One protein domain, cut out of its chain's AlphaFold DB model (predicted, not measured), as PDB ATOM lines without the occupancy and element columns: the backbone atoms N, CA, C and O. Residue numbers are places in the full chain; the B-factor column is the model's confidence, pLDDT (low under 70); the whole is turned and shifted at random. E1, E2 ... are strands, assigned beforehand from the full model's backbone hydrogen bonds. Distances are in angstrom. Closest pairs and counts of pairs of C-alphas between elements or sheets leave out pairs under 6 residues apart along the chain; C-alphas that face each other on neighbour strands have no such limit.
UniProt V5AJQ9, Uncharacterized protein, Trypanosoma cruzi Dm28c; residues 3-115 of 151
ATOM      1  N   VAL A   3      84.360 151.408  59.451       88.06
ATOM      2  CA  VAL A   3      85.299 151.444  58.330       88.06
ATOM      3  C   VAL A   3      85.389 152.879  57.821       88.06
ATOM      4  O   VAL A   3      84.355 153.495  57.552       88.06
ATOM      5  N   LYS A   4      86.605 153.412  57.679       85.88
ATOM      6  CA  LYS A   4      86.854 154.709  57.031       85.88
ATOM      7  C   LYS A   4      87.379 154.502  55.610       85.88
ATOM      8  O   LYS A   4      88.059 153.517  55.322       85.88
ATOM      9  N   MET A   5      87.029 155.427  54.721       85.44
ATOM     10  CA  MET A   5      87.648 155.533  53.395       85.44
ATOM     11  C   MET A   5      88.887 156.426  53.466       85.44
ATOM     12  O   MET A   5      89.060 157.181  54.426       85.44
ATOM     13  N   ASP A   6      89.756 156.328  52.467       80.81
ATOM     14  CA  ASP A   6      90.836 157.287  52.255       80.81
ATOM     15  C   ASP A   6      90.293 158.653  51.816       80.81
ATOM     16  O   ASP A   6      89.254 158.744  51.162       80.81
ATOM     17  N   GLY A   7      91.028 159.723  52.125       72.94
ATOM     18  CA  GLY A   7      90.759 161.082  51.653       72.94
ATOM     19  C   GLY A   7      90.514 162.122  52.746       72.94
ATOM     20  O   GLY A   7      90.464 161.814  53.932       72.94
ATOM     21  N   ASP A   8      90.363 163.373  52.311       63.47
ATOM     22  CA  ASP A   8      90.152 164.513  53.203       63.47
ATOM     23  C   ASP A   8      88.711 164.536  53.742       63.47
ATOM     24  O   ASP A   8      87.748 164.625  52.976       63.47
ATOM     25  N   GLY A   9      88.566 164.466  55.068       63.66
ATOM     26  CA  GLY A   9      87.282 164.506  55.778       63.66
ATOM     27  C   GLY A   9      86.945 163.221  56.545       63.66
ATOM     28  O   GLY A   9      87.613 162.198  56.438       63.66
ATOM     29  N   ASN A  10      85.883 163.264  57.354       61.59
ATOM     30  CA  ASN A  10      85.403 162.113  58.131       61.59
ATOM     31  C   ASN A  10      84.485 161.211  57.292       61.59
ATOM     32  O   ASN A  10      83.302 161.073  57.593       61.59
ATOM     33  N   THR A  11      85.012 160.610  56.222       78.06
ATOM     34  CA  THR A  11      84.212 159.764  55.321       78.06
ATOM     35  C   THR A  11      84.085 158.346  55.888       78.06
ATOM     36  O   THR A  11      84.917 157.465  55.648       78.06
ATOM     37  N   VAL A  12      83.049 158.126  56.697       82.75
ATOM     38  CA  VAL A  12      82.729 156.810  57.260       82.75
ATOM     39  C   VAL A  12      82.049 155.985  56.182       82.75
ATOM     40  O   VAL A  12      80.953 156.292  55.747       82.75
ATOM     41  N   LEU A  13      82.658 154.886  55.761       84.50
ATOM     42  CA  LEU A  13      82.007 154.013  54.798       84.50
ATOM     43  C   LEU A  13      80.768 153.336  55.396       84.50
ATOM     44  O   LEU A  13      79.688 153.343  54.809       84.50
ATOM     45  N   LEU A  14      80.969 152.722  56.555       87.81
ATOM     46  CA  LEU A  14      79.952 152.043  57.338       87.81
ATOM     47  C   LEU A  14      80.439 152.011  58.780       87.81
ATOM     48  O   LEU A  14      81.575 151.611  59.043       87.81
ATOM     49  N   GLY A  15      79.597 152.409  59.722       89.81
ATOM     50  CA  GLY A  15      79.975 152.405  61.127       89.81
ATOM     51  C   GLY A  15      78.791 152.242  62.059       89.81
ATOM     52  O   GLY A  15      77.645 152.426  61.679       89.81
ATOM     53  N   LEU A  16      79.086 151.916  63.307       89.38
ATOM     54  CA  LEU A  16      78.138 151.913  64.405       89.38
ATOM     55  C   LEU A  16      78.703 152.758  65.541       89.38
ATOM     56  O   LEU A  16      79.849 152.567  65.975       89.38
ATOM     57  N   SER A  17      77.886 153.686  66.018       86.31
ATOM     58  CA  SER A  17      78.159 154.511  67.190       86.31
ATOM     59  C   SER A  17      77.052 154.353  68.222       86.31
ATOM     60  O   SER A  17      75.960 153.891  67.902       86.31
ATOM     61  N   TYR A  18      77.344 154.733  69.459       84.56
ATOM     62  CA  TYR A  18      76.364 154.782  70.531       84.56
ATOM     63  C   TYR A  18      76.183 156.231  70.989       84.56
ATOM     64  O   TYR A  18      77.166 156.952  71.172       84.56
ATOM     65  N   ASN A  19      74.933 156.664  71.150       82.81
ATOM     66  CA  ASN A  19      74.589 157.963  71.716       82.81
ATOM     67  C   ASN A  19      74.124 157.783  73.161       82.81
ATOM     68  O   ASN A  19      73.006 157.333  73.399       82.81
ATOM     69  N   ASN A  20      74.959 158.201  74.112       77.94
ATOM     70  CA  ASN A  20      74.653 158.088  75.536       77.94
ATOM     71  C   ASN A  20      73.498 159.002  75.992       77.94
ATOM     72  O   ASN A  20      72.786 158.666  76.930       77.94
ATOM     73  N   LYS A  21      73.270 160.142  75.322       82.19
ATOM     74  CA  LYS A  21      72.182 161.070  75.685       82.19
ATOM     75  C   LYS A  21      70.815 160.525  75.293       82.19
ATOM     76  O   LYS A  21      69.864 160.644  76.053       82.19
ATOM     77  N   GLU A  22      70.722 159.958  74.093       83.50
ATOM     78  CA  GLU A  22      69.471 159.394  73.571       83.50
ATOM     79  C   GLU A  22      69.304 157.911  73.939       83.50
ATOM     80  O   GLU A  22      68.227 157.365  73.722       83.50
ATOM     81  N   LYS A  23      70.350 157.276  74.491       85.56
ATOM     82  CA  LYS A  23      70.425 155.838  74.778       85.56
ATOM     83  C   LYS A  23      70.082 154.994  73.542       85.56
ATOM     84  O   LYS A  23      69.164 154.179  73.554       85.56
ATOM     85  N   LYS A  24      70.791 155.238  72.428       86.50
ATOM     86  CA  LYS A  24      70.560 154.541  71.144       86.50
ATOM     87  C   LYS A  24      71.843 154.154  70.424       86.50
ATOM     88  O   LYS A  24      72.802 154.928  70.369       86.50
ATOM     89  N   TRP A  25      71.815 152.997  69.773       88.62
ATOM     90  CA  TRP A  25      72.728 152.659  68.687       88.62
ATOM     91  C   TRP A  25      72.398 153.495  67.454       88.62
ATOM     92  O   TRP A  25      71.227 153.692  67.146       88.62
ATOM     93  N   ILE A  26      73.420 153.976  66.748       87.12
ATOM     94  CA  ILE A  26      73.300 154.785  65.532       87.12
ATOM     95  C   ILE A  26      74.197 154.184  64.455       87.12
ATOM     96  O   ILE A  26      75.428 154.174  64.601       87.12
ATOM     97  N   LEU A  27      73.579 153.720  63.372       88.31
ATOM     98  CA  LEU A  27      74.263 153.314  62.152       88.31
ATOM     99  C   LEU A  27      74.745 154.558  61.385       88.31
ATOM    100  O   LEU A  27      74.042 155.557  61.256       88.31
ATOM    101  N   LEU A  28      75.987 154.502  60.919       85.94
ATOM    102  CA  LEU A  28      76.679 155.565  60.203       85.94
ATOM    103  C   LEU A  28      76.850 155.156  58.742       85.94
ATOM    104  O   LEU A  28      77.376 154.069  58.478       85.94
ATOM    105  N   CYS A  29      76.458 156.036  57.822       81.31
ATOM    106  CA  CYS A  29      76.502 155.801  56.382       81.31
ATOM    107  C   CYS A  29      77.246 156.948  55.685       81.31
ATOM    108  O   CYS A  29      76.861 158.102  55.840       81.31
ATOM    109  N   GLY A  30      78.260 156.643  54.875       76.94
ATOM    110  CA  GLY A  30      78.918 157.619  53.995       76.94
ATOM    111  C   GLY A  30      79.385 158.922  54.673       76.94
ATOM    112  O   GLY A  30      80.354 158.963  55.433       76.94
ATOM    113  N   ASP A  31      78.728 160.023  54.321       65.38
ATOM    114  CA  ASP A  31      79.066 161.383  54.742       65.38
ATOM    115  C   ASP A  31      78.579 161.747  56.157       65.38
ATOM    116  O   ASP A  31      78.936 162.813  56.665       65.38
ATOM    117  N   GLY A  32      77.823 160.884  56.851       64.19
ATOM    118  CA  GLY A  32      77.426 161.202  58.218       64.19
ATOM    119  C   GLY A  32      76.468 160.256  58.940       64.19
ATOM    120  O   GLY A  32      76.272 159.088  58.605       64.19
ATOM    121  N   LYS A  33      75.914 160.786  60.039       61.28
ATOM    122  CA  LYS A  33      74.957 160.097  60.917       61.28
ATOM    123  C   LYS A  33      73.546 160.268  60.353       61.28
ATOM    124  O   LYS A  33      73.066 161.399  60.294       61.28
ATOM    125  N   THR A  34      72.839 159.186  60.053       58.41
ATOM    126  CA  THR A  34      71.395 159.238  59.788       58.41
ATOM    127  C   THR A  34      70.641 158.808  61.046       58.41
ATOM    128  O   THR A  34      70.761 157.682  61.522       58.41
ATOM    129  N   LYS A  35      69.852 159.721  61.632       57.00
ATOM    130  CA  LYS A  35      69.022 159.412  62.818       57.00
ATOM    131  C   LYS A  35      67.968 158.332  62.537       57.00
ATOM    132  O   LYS A  35      67.533 157.647  63.459       57.00
ATOM    133  N   GLU A  36      67.604 158.165  61.267       60.81
ATOM    134  CA  GLU A  36      66.657 157.160  60.776       60.81
ATOM    135  C   GLU A  36      67.154 155.714  60.928       60.81
ATOM    136  O   GLU A  36      66.371 154.782  60.772       60.81
ATOM    137  N   HIS A  37      68.434 155.490  61.245       67.25
ATOM    138  CA  HIS A  37      68.990 154.146  61.418       67.25
ATOM    139  C   HIS A  37      69.481 153.937  62.850       67.25
ATOM    140  O   HIS A  37      70.664 153.698  63.109       67.25
ATOM    141  N   SER A  38      68.563 154.094  63.801       78.75
ATOM    142  CA  SER A  38      68.858 153.942  65.221       78.75
ATOM    143  C   SER A  38      68.010 152.870  65.889       78.75
ATOM    144  O   SER A  38      66.948 152.492  65.398       78.75
ATOM    145  N   ARG A  39      68.508 152.355  67.014       83.00
ATOM    146  CA  ARG A  39      67.796 151.406  67.872       83.00
ATOM    147  C   ARG A  39      68.055 151.735  69.330       83.00
ATOM    148  O   ARG A  39      69.206 151.945  69.707       83.00
ATOM    149  N   ASP A  40      66.997 151.749  70.129       83.75
ATOM    150  CA  ASP A  40      67.086 152.031  71.559       83.75
ATOM    151  C   ASP A  40      67.928 150.969  72.277       83.75
ATOM    152  O   ASP A  40      67.839 149.772  71.991       83.75
ATOM    153  N   TRP A  41      68.767 151.427  73.201       82.50
ATOM    154  CA  TRP A  41      69.573 150.594  74.079       82.50
ATOM    155  C   TRP A  41      69.919 151.353  75.350       82.50
ATOM    156  O   TRP A  41      70.602 152.375  75.300       82.50
ATOM    157  N   ASP A  42      69.483 150.822  76.487       74.19
ATOM    158  CA  ASP A  42      69.759 151.405  77.792       74.19
ATOM    159  C   ASP A  42      70.736 150.518  78.585       74.19
ATOM    160  O   ASP A  42      70.353 149.416  78.996       74.19
ATOM    161  N   PRO A  43      71.975 150.978  78.845       71.12
ATOM    162  CA  PRO A  43      72.980 150.203  79.573       71.12
ATOM    163  C   PRO A  43      72.578 149.861  81.014       71.12
ATOM    164  O   PRO A  43      73.163 148.957  81.607       71.12
ATOM    165  N   GLU A  44      71.613 150.577  81.598       71.69
ATOM    166  CA  GLU A  44      71.167 150.363  82.980       71.69
ATOM    167  C   GLU A  44      70.154 149.219  83.096       71.69
ATOM    168  O   GLU A  44      70.026 148.609  84.157       71.69
ATOM    169  N   THR A  45      69.441 148.912  82.011       70.81
ATOM    170  CA  THR A  45      68.368 147.903  81.993       70.81
ATOM    171  C   THR A  45      68.648 146.738  81.046       70.81
ATOM    172  O   THR A  45      67.942 145.730  81.080       70.81
ATOM    173  N   THR A  46      69.699 146.838  80.232       70.38
ATOM    174  CA  THR A  46      70.071 145.834  79.228       70.38
ATOM    175  C   THR A  46      71.370 145.118  79.621       70.38
ATOM    176  O   THR A  46      72.115 145.564  80.493       70.38
ATOM    177  N   LYS A  47      71.651 143.967  78.990       72.00
ATOM    178  CA  LYS A  47      72.931 143.252  79.138       72.00
ATOM    179  C   LYS A  47      74.110 144.196  78.838       72.00
ATOM    180  O   LYS A  47      73.974 145.082  78.006       72.00
ATOM    181  N   LYS A  48      75.252 143.994  79.508       74.56
ATOM    182  CA  LYS A  48      76.457 144.836  79.340       74.56
ATOM    183  C   LYS A  48      77.283 144.472  78.111       74.56
ATOM    184  O   LYS A  48      77.896 145.340  77.498       74.56
ATOM    185  N   ASP A  49      77.276 143.195  77.754       81.69
ATOM    186  CA  ASP A  49      78.052 142.684  76.637       81.69
ATOM    187  C   ASP A  49      77.154 142.530  75.418       81.69
ATOM    188  O   ASP A  49      76.086 141.914  75.509       81.69
ATOM    189  N   HIS A  50      77.659 142.924  74.246       84.00
ATOM    190  CA  HIS A  50      76.961 142.771  72.965       84.00
ATOM    191  C   HIS A  50      77.820 142.106  71.899       84.00
ATOM    192  O   HIS A  50      79.044 142.240  71.899       84.00
ATOM    193  N   VAL A  51      77.170 141.407  70.970       85.75
ATOM    194  CA  VAL A  51      77.791 141.029  69.694       85.75
ATOM    195  C   VAL A  51      77.351 142.031  68.640       85.75
ATOM    196  O   VAL A  51      76.158 142.192  68.381       85.75
ATOM    197  N   VAL A  52      78.328 142.702  68.034       88.31
ATOM    198  CA  VAL A  52      78.098 143.716  67.004       88.31
ATOM    199  C   VAL A  52      78.616 143.215  65.667       88.31
ATOM    200  O   VAL A  52      79.761 142.777  65.560       88.31
ATOM    201  N   ILE A  53      77.784 143.322  64.634       88.50
ATOM    202  CA  ILE A  53      78.135 142.943  63.265       88.50
ATOM    203  C   ILE A  53      77.908 144.150  62.368       88.50
ATOM    204  O   ILE A  53      76.808 144.693  62.327       88.50
ATOM    205  N   LEU A  54      78.942 144.537  61.623       89.94
ATOM    206  CA  LEU A  54      78.818 145.434  60.480       89.94
ATOM    207  C   LEU A  54      78.933 144.602  59.211       89.94
ATOM    208  O   LEU A  54      79.932 143.913  59.007       89.94
ATOM    209  N   LEU A  55      77.908 144.662  58.368       88.00
ATOM    210  CA  LEU A  55      77.836 143.902  57.131       88.00
ATOM    211  C   LEU A  55      77.744 144.860  55.950       88.00
ATOM    212  O   LEU A  55      76.857 145.706  55.890       88.00
ATOM    213  N   ARG A  56      78.640 144.686  54.979       83.69
ATOM    214  CA  ARG A  56      78.561 145.355  53.684       83.69
ATOM    215  C   ARG A  56      78.302 144.327  52.591       83.69
ATOM    216  O   ARG A  56      79.115 143.430  52.388       83.69
ATOM    217  N   ASN A  57      77.196 144.484  51.873       81.12
ATOM    218  CA  ASN A  57      76.859 143.692  50.697       81.12
ATOM    219  C   ASN A  57      76.742 144.620  49.478       81.12
ATOM    220  O   ASN A  57      75.759 145.341  49.313       81.12
ATOM    221  N   GLY A  58      77.793 144.662  48.656       80.69
ATOM    222  CA  GLY A  58      77.898 145.617  47.551       80.69
ATOM    223  C   GLY A  58      77.845 147.072  48.035       80.69
ATOM    224  O   GLY A  58      78.687 147.519  48.822       80.69
ATOM    225  N   SER A  59      76.852 147.827  47.562       78.75
ATOM    226  CA  SER A  59      76.602 149.214  47.979       78.75
ATOM    227  C   SER A  59      75.763 149.345  49.253       78.75
ATOM    228  O   SER A  59      75.596 150.462  49.741       78.75
ATOM    229  N   GLN A  60      75.243 148.235  49.788       82.19
ATOM    230  CA  GLN A  60      74.390 148.224  50.971       82.19
ATOM    231  C   GLN A  60      75.203 147.941  52.234       82.19
ATOM    232  O   GLN A  60      76.006 147.008  52.268       82.19
ATOM    233  N   GLY A  61      74.973 148.724  53.280       86.50
ATOM    234  CA  GLY A  61      75.529 148.525  54.613       86.50
ATOM    235  C   GLY A  61      74.434 148.310  55.652       86.50
ATOM    236  O   GLY A  61      73.440 149.036  55.666       86.50
ATOM    237  N   THR A  62      74.614 147.327  56.526       87.38
ATOM    238  CA  THR A  62      73.724 147.047  57.658       87.38
ATOM    239  C   THR A  62      74.519 146.802  58.931       87.38
ATOM    240  O   THR A  62      75.710 146.474  58.898       87.38
ATOM    241  N   ALA A  63      73.852 146.971  60.069       90.00
ATOM    242  CA  ALA A  63      74.407 146.673  61.376       90.00
ATOM    243  C   ALA A  63      73.448 145.813  62.194       90.00
ATOM    244  O   ALA A  63      72.232 145.989  62.118       90.00
ATOM    245  N   TYR A  64      74.018 144.926  63.004       88.88
ATOM    246  CA  TYR A  64      73.289 144.089  63.947       88.88
ATOM    247  C   TYR A  64      73.890 144.219  65.339       88.88
ATOM    248  O   TYR A  64      75.113 144.235  65.490       88.88
ATOM    249  N   VAL A  65      73.020 144.268  66.343       88.25
ATOM    250  CA  VAL A  65      73.365 144.186  67.766       88.25
ATOM    251  C   VAL A  65      72.567 143.034  68.360       88.25
ATOM    252  O   VAL A  65      71.334 143.043  68.315       88.25
ATOM    253  N   ASP A  66      73.277 142.028  68.871       86.44
ATOM    254  CA  ASP A  66      72.720 140.770  69.389       86.44
ATOM    255  C   ASP A  66      71.782 140.079  68.394       86.44
ATOM    256  O   ASP A  66      70.652 139.703  68.702       86.44
ATOM    257  N   GLY A  67      72.236 139.976  67.145       85.62
ATOM    258  CA  GLY A  67      71.476 139.334  66.076       85.62
ATOM    259  C   GLY A  67      70.355 140.187  65.484       85.62
ATOM    260  O   GLY A  67      69.818 139.850  64.438       85.62
ATOM    261  N   GLN A  68      70.012 141.315  66.096       86.31
ATOM    262  CA  GLN A  68      68.877 142.141  65.690       86.31
ATOM    263  C   GLN A  68      69.352 143.386  64.922       86.31
ATOM    264  O   GLN A  68      70.360 143.982  65.317       86.31
ATOM    265  N   PRO A  69      68.661 143.797  63.844       87.00
ATOM    266  CA  PRO A  69      69.080 144.928  63.021       87.00
ATOM    267  C   PRO A  69      69.038 146.255  63.794       87.00
ATOM    268  O   PRO A  69      68.226 146.446  64.701       87.00
ATOM    269  N   VAL A  70      69.928 147.181  63.435       88.00
ATOM    270  CA  VAL A  70      69.921 148.563  63.935       88.00
ATOM    271  C   VAL A  70      69.286 149.469  62.885       88.00
ATOM    272  O   VAL A  70      69.914 149.779  61.874       88.00
ATOM    273  N   GLY A  71      68.057 149.909  63.158       82.25
ATOM    274  CA  GLY A  71      67.244 150.683  62.223       82.25
ATOM    275  C   GLY A  71      66.575 149.828  61.143       82.25
ATOM    276  O   GLY A  71      66.945 148.677  60.914       82.25
ATOM    277  N   ASP A  72      65.590 150.419  60.469       71.38
ATOM    278  CA  ASP A  72      64.755 149.715  59.482       71.38
ATOM    279  C   ASP A  72      65.309 149.785  58.050       71.38
ATOM    280  O   ASP A  72      64.911 149.016  57.174       71.38
ATOM    281  N   ALA A  73      66.234 150.709  57.791       67.06
ATOM    282  CA  ALA A  73      66.762 150.979  56.461       67.06
ATOM    283  C   ALA A  73      68.263 150.680  56.362       67.06
ATOM    284  O   ALA A  73      69.039 150.870  57.296       67.06
ATOM    285  N   GLN A  74      68.661 150.182  55.192       75.75
ATOM    286  CA  GLN A  74      70.052 149.881  54.867       75.75
ATOM    287  C   GLN A  74      70.760 151.157  54.406       75.75
ATOM    288  O   GLN A  74      70.199 151.916  53.612       75.75
ATOM    289  N   CYS A  75      72.023 151.339  54.799       78.62
ATOM    290  CA  CYS A  75      72.886 152.354  54.204       78.62
ATOM    291  C   CYS A  75      73.049 152.042  52.714       78.62
ATOM    292  O   CYS A  75      73.741 151.086  52.368       78.62
ATOM    293  N   LYS A  76      72.436 152.821  51.823       73.75
ATOM    294  CA  LYS A  76      72.675 152.717  50.380       73.75
ATOM    295  C   LYS A  76      73.707 153.763  49.990       73.75
ATOM    296  O   LYS A  76      73.496 154.947  50.220       73.75
ATOM    297  N   SER A  77      74.827 153.324  49.429       65.06
ATOM    298  CA  SER A  77      75.818 154.227  48.845       65.06
ATOM    299  C   SER A  77      75.635 154.284  47.330       65.06
ATOM    300  O   SER A  77      75.644 153.244  46.666       65.06
ATOM    301  N   ASP A  78      75.490 155.489  46.777       57.09
ATOM    302  CA  ASP A  78      75.503 155.722  45.331       57.09
ATOM    303  C   ASP A  78      76.944 155.571  44.819       57.09
ATOM    304  O   ASP A  78      77.716 156.519  44.684       57.09
ATOM    305  N   ASN A  79      77.345 154.318  44.614       55.03
ATOM    306  CA  ASN A  79      78.696 153.917  44.232       55.03
ATOM    307  C   ASN A  79      79.048 154.353  42.802       55.03
ATOM    308  O   ASN A  79      79.029 153.539  41.880       55.03
ATOM    309  N   THR A  80      79.458 155.603  42.618       51.72
ATOM    310  CA  THR A  80      80.253 155.983  41.436       51.72
ATOM    311  C   THR A  80      81.718 156.271  41.758       51.72
ATOM    312  O   THR A  80      82.540 156.072  40.876       51.72
ATOM    313  N   ASN A  81      82.089 156.628  43.000       55.91
ATOM    314  CA  ASN A  81      83.474 156.998  43.348       55.91
ATOM    315  C   ASN A  81      83.881 156.608  44.787       55.91
ATOM    316  O   ASN A  81      84.240 157.471  45.590       55.91
ATOM    317  N   LEU A  82      83.814 155.325  45.158       62.44
ATOM    318  CA  LEU A  82      84.418 154.901  46.429       62.44
ATOM    319  C   LEU A  82      85.942 155.007  46.325       62.44
ATOM    320  O   LEU A  82      86.545 154.391  45.447       62.44
ATOM    321  N   LYS A  83      86.557 155.757  47.241       70.81
ATOM    322  CA  LYS A  83      88.001 155.688  47.491       70.81
ATOM    323  C   LYS A  83      88.348 154.359  48.177       70.81
ATOM    324  O   LYS A  83      87.456 153.643  48.645       70.81
ATOM    325  N   GLU A  84      89.635 154.023  48.223       82.06
ATOM    326  CA  GLU A  84      90.115 152.825  48.917       82.06
ATOM    327  C   GLU A  84      89.754 152.862  50.413       82.06
ATOM    328  O   GLU A  84      89.544 153.923  51.007       82.06
ATOM    329  N   ILE A  85      89.603 151.682  51.021       85.19
ATOM    330  CA  ILE A  85      89.391 151.567  52.467       85.19
ATOM    331  C   ILE A  85      90.712 151.906  53.153       85.19
ATOM    332  O   ILE A  85      91.707 151.232  52.906       85.19
ATOM    333  N   SER A  86      90.695 152.887  54.054       86.50
ATOM    334  CA  SER A  86      91.903 153.324  54.759       86.50
ATOM    335  C   SER A  86      92.184 152.458  55.983       86.50
ATOM    336  O   SER A  86      93.265 151.893  56.135       86.50
ATOM    337  N   HIS A  87      91.200 152.327  56.876       87.81
ATOM    338  CA  HIS A  87      91.327 151.529  58.092       87.81
ATOM    339  C   HIS A  87      89.974 151.166  58.714       87.81
ATOM    340  O   HIS A  87      88.932 151.781  58.465       87.81
ATOM    341  N   PHE A  88      90.028 150.166  59.591       87.56
ATOM    342  CA  PHE A  88      88.961 149.820  60.523       87.56
ATOM    343  C   PHE A  88      89.218 150.509  61.866       87.56
ATOM    344  O   PHE A  88      90.364 150.594  62.307       87.56
ATOM    345  N   TYR A  89      88.162 150.969  62.535       85.94
ATOM    346  CA  TYR A  89      88.259 151.564  63.870       85.94
ATOM    347  C   TYR A  89      87.339 150.859  64.870       85.94
ATOM    348  O   TYR A  89      86.193 150.501  64.573       85.94
ATOM    349  N   ILE A  90      87.840 150.680  66.090       84.56
ATOM    350  CA  ILE A  90      87.168 150.003  67.200       84.56
ATOM    351  C   ILE A  90      87.350 150.879  68.442       84.56
ATOM    352  O   ILE A  90      88.425 151.421  68.664       84.56
ATOM    353  N   GLY A  91      86.294 151.051  69.238       73.88
ATOM    354  CA  GLY A  91      86.383 151.741  70.531       73.88
ATOM    355  C   GLY A  91      86.454 153.275  70.526       73.88
ATOM    356  O   GLY A  91      86.428 153.867  71.595       73.88
ATOM    357  N   GLY A  92      86.488 153.941  69.368       69.19
ATOM    358  CA  GLY A  92      86.473 155.410  69.273       69.19
ATOM    359  C   GLY A  92      86.809 155.911  67.865       69.19
ATOM    360  O   GLY A  92      87.188 155.110  67.015       69.19
ATOM    361  N   ASP A  93      86.662 157.217  67.609       57.09
ATOM    362  CA  ASP A  93      86.867 157.877  66.292       57.09
ATOM    363  C   ASP A  93      88.334 157.839  65.796       57.09
ATOM    364  O   ASP A  93      88.649 158.257  64.684       57.09
ATOM    365  N   GLY A  94      89.275 157.350  66.611       52.41
ATOM    366  CA  GLY A  94      90.708 157.369  66.287       52.41
ATOM    367  C   GLY A  94      91.315 158.780  66.240       52.41
ATOM    368  O   GLY A  94      92.529 158.918  66.099       52.41
ATOM    369  N   ASP A  95      90.495 159.820  66.403       52.41
ATOM    370  CA  ASP A  95      90.911 161.210  66.499       52.41
ATOM    371  C   ASP A  95      91.404 161.511  67.921       52.41
ATOM    372  O   ASP A  95      90.634 161.560  68.881       52.41
ATOM    373  N   LYS A  96      92.719 161.697  68.049       51.16
ATOM    374  CA  LYS A  96      93.403 162.006  69.315       51.16
ATOM    375  C   LYS A  96      93.138 163.435  69.802       51.16
ATOM    376  O   LYS A  96      93.588 163.783  70.890       51.16
ATOM    377  N   THR A  97      92.490 164.279  68.992       44.75
ATOM    378  CA  THR A  97      92.352 165.719  69.265       44.75
ATOM    379  C   THR A  97      91.048 166.104  69.956       44.75
ATOM    380  O   THR A  97      90.964 167.182  70.545       44.75
ATOM    381  N   ARG A  98      90.036 165.228  69.953       51.56
ATOM    382  CA  ARG A  98      88.817 165.421  70.743       51.56
ATOM    383  C   ARG A  98      89.004 164.854  72.141       51.56
ATOM    384  O   ARG A  98      89.480 163.733  72.296       51.56
ATOM    385  N   SER A  99      88.580 165.615  73.152       49.28
ATOM    386  CA  SER A  99      88.399 165.099  74.507       49.28
ATOM    387  C   SER A  99      87.554 163.832  74.411       49.28
ATOM    388  O   SER A  99      86.397 163.906  73.999       49.28
ATOM    389  N   GLN A 100      88.148 162.675  74.717       52.91
ATOM    390  CA  GLN A 100      87.409 161.436  74.921       52.91
ATOM    391  C   GLN A 100      86.393 161.723  76.024       52.91
ATOM    392  O   GLN A 100      86.732 161.734  77.202       52.91
ATOM    393  N   GLU A 101      85.160 162.043  75.643       50.31
ATOM    394  CA  GLU A 101      84.026 162.037  76.554       50.31
ATOM    395  C   GLU A 101      83.873 160.583  77.021       50.31
ATOM    396  O   GLU A 101      83.296 159.783  76.298       50.31
ATOM    397  N   ASP A 102      84.535 160.248  78.134       53.28
ATOM    398  CA  ASP A 102      84.336 159.211  79.169       53.28
ATOM    399  C   ASP A 102      83.644 157.866  78.838       53.28
ATOM    400  O   ASP A 102      83.197 157.145  79.729       53.28
ATOM    401  N   VAL A 103      83.544 157.470  77.571       58.56
ATOM    402  CA  VAL A 103      82.916 156.213  77.156       58.56
ATOM    403  C   VAL A 103      84.012 155.183  76.914       58.56
ATOM    404  O   VAL A 103      84.508 154.998  75.803       58.56
ATOM    405  N   SER A 104      84.400 154.506  77.994       69.31
ATOM    406  CA  SER A 104      85.258 153.322  77.938       69.31
ATOM    407  C   SER A 104      84.443 152.136  77.415       69.31
ATOM    408  O   SER A 104      83.456 151.737  78.035       69.31
ATOM    409  N   VAL A 105      84.878 151.541  76.306       76.75
ATOM    410  CA  VAL A 105      84.356 150.258  75.825       76.75
ATOM    411  C   VAL A 105      85.471 149.226  75.806       76.75
ATOM    412  O   VAL A 105      86.584 149.507  75.363       76.75
ATOM    413  N   THR A 106      85.161 148.020  76.269       82.44
ATOM    414  CA  THR A 106      86.061 146.869  76.162       82.44
ATOM    415  C   THR A 106      85.599 146.003  74.999       82.44
ATOM    416  O   THR A 106      84.414 145.704  74.879       82.44
ATOM    417  N   VAL A 107      86.529 145.613  74.127       83.31
ATOM    418  CA  VAL A 107      86.261 144.715  72.996       83.31
ATOM    419  C   VAL A 107      87.235 143.552  73.084       83.31
ATOM    420  O   VAL A 107      88.443 143.769  73.069       83.31
ATOM    421  N   THR A 108      86.717 142.330  73.197       78.31
ATOM    422  CA  THR A 108      87.527 141.137  73.497       78.31
ATOM    423  C   THR A 108      87.705 140.183  72.318       78.31
ATOM    424  O   THR A 108      88.607 139.360  72.364       78.31
ATOM    425  N   ASN A 109      86.930 140.312  71.235       81.25
ATOM    426  CA  ASN A 109      87.028 139.452  70.050       81.25
ATOM    427  C   ASN A 109      86.655 140.234  68.779       81.25
ATOM    428  O   ASN A 109      85.538 140.741  68.675       81.25
ATOM    429  N   PHE A 110      87.566 140.324  67.801       82.75
ATOM    430  CA  PHE A 110      87.312 140.985  66.512       82.75
ATOM    431  C   PHE A 110      87.544 140.027  65.344       82.75
ATOM    432  O   PHE A 110      88.613 139.435  65.211       82.75
ATOM    433  N   LEU A 111      86.531 139.894  64.488       86.31
ATOM    434  CA  LEU A 111      86.525 139.000  63.335       86.31
ATOM    435  C   LEU A 111      86.265 139.820  62.072       86.31
ATOM    436  O   LEU A 111      85.319 140.606  62.025       86.31
ATOM    437  N   LEU A 112      87.076 139.606  61.036       88.12
ATOM    438  CA  LEU A 112      86.920 140.249  59.734       88.12
ATOM    439  C   LEU A 112      86.752 139.186  58.649       88.12
ATOM    440  O   LEU A 112      87.584 138.293  58.504       88.12
ATOM    441  N   TYR A 113      85.679 139.306  57.867       84.81
ATOM    442  CA  TYR A 113      85.339 138.364  56.806       84.81
ATOM    443  C   TYR A 113      85.378 139.058  55.445       84.81
ATOM    444  O   TYR A 113      84.754 140.096  55.255       84.81
ATOM    445  N   ASN A 114      86.058 138.441  54.476       83.69
ATOM    446  CA  ASN A 114      86.085 138.893  53.078       83.69
ATOM    447  C   ASN A 114      85.038 138.169  52.208       83.69
ATOM    448  O   ASN A 114      85.286 137.830  51.052       83.69
ATOM    449  N   ARG A 115      83.887 137.815  52.785       75.44
ATOM    450  CA  ARG A 115      82.786 137.164  52.064       75.44
ATOM    451  C   ARG A 115      81.448 137.724  52.539       75.44
ATOM    452  O   ARG A 115      81.335 138.019  53.730       75.44
TER     453      ARG A 115
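This is residues 3 to 115 of the 151 residues of an uncharacterized protein of Trypanosoma cruzi Dm28c (UniProt V5AJQ9). With little regular structure, this is a small, lopsided sandwich: a strongly twisted five-strand sheet, E4 E3 E2 E1 E7, partly face to face with the hairpin E5 and E6, with long loops around; residues 94 to 99 stick out. The printed part has 113 residues, 43 of them in seven named strands, E1 to E7, both sheets antiparallel, class all strand. It is compact, radius of gyration of the C-alphas 14.2 A, spanning 43 by 33 by 27 A.

In the larger sheet, E4 is residues 32 to 40, 19.2 A; E3, 24 to 29, 16.0 A; E2, 12 to 19, 16.6 A; E1, 3 to 5, from (85.299, 151.444, 58.330); E7, 85 to 89, to (88.259, 151.564, 63.870). E5 is residues 52 to 57; E6, 60 to 65.

E1 to E4 form a meander, each strand the antiparallel neighbour of the one before. Within hydrogen-bond range are N 17 and O 26 of E2 and E3, 2.9 A, and N 55 and O 62 of E5 and E6, 2.9 A. The closest C-alphas of E2 and E6 are Leu 14 and Gly 61, 6.3 A.

The printed part has no cut. Links E4 to E5 and E6 to E7 are long. Residues under pLDDT 70 include 92 to 104.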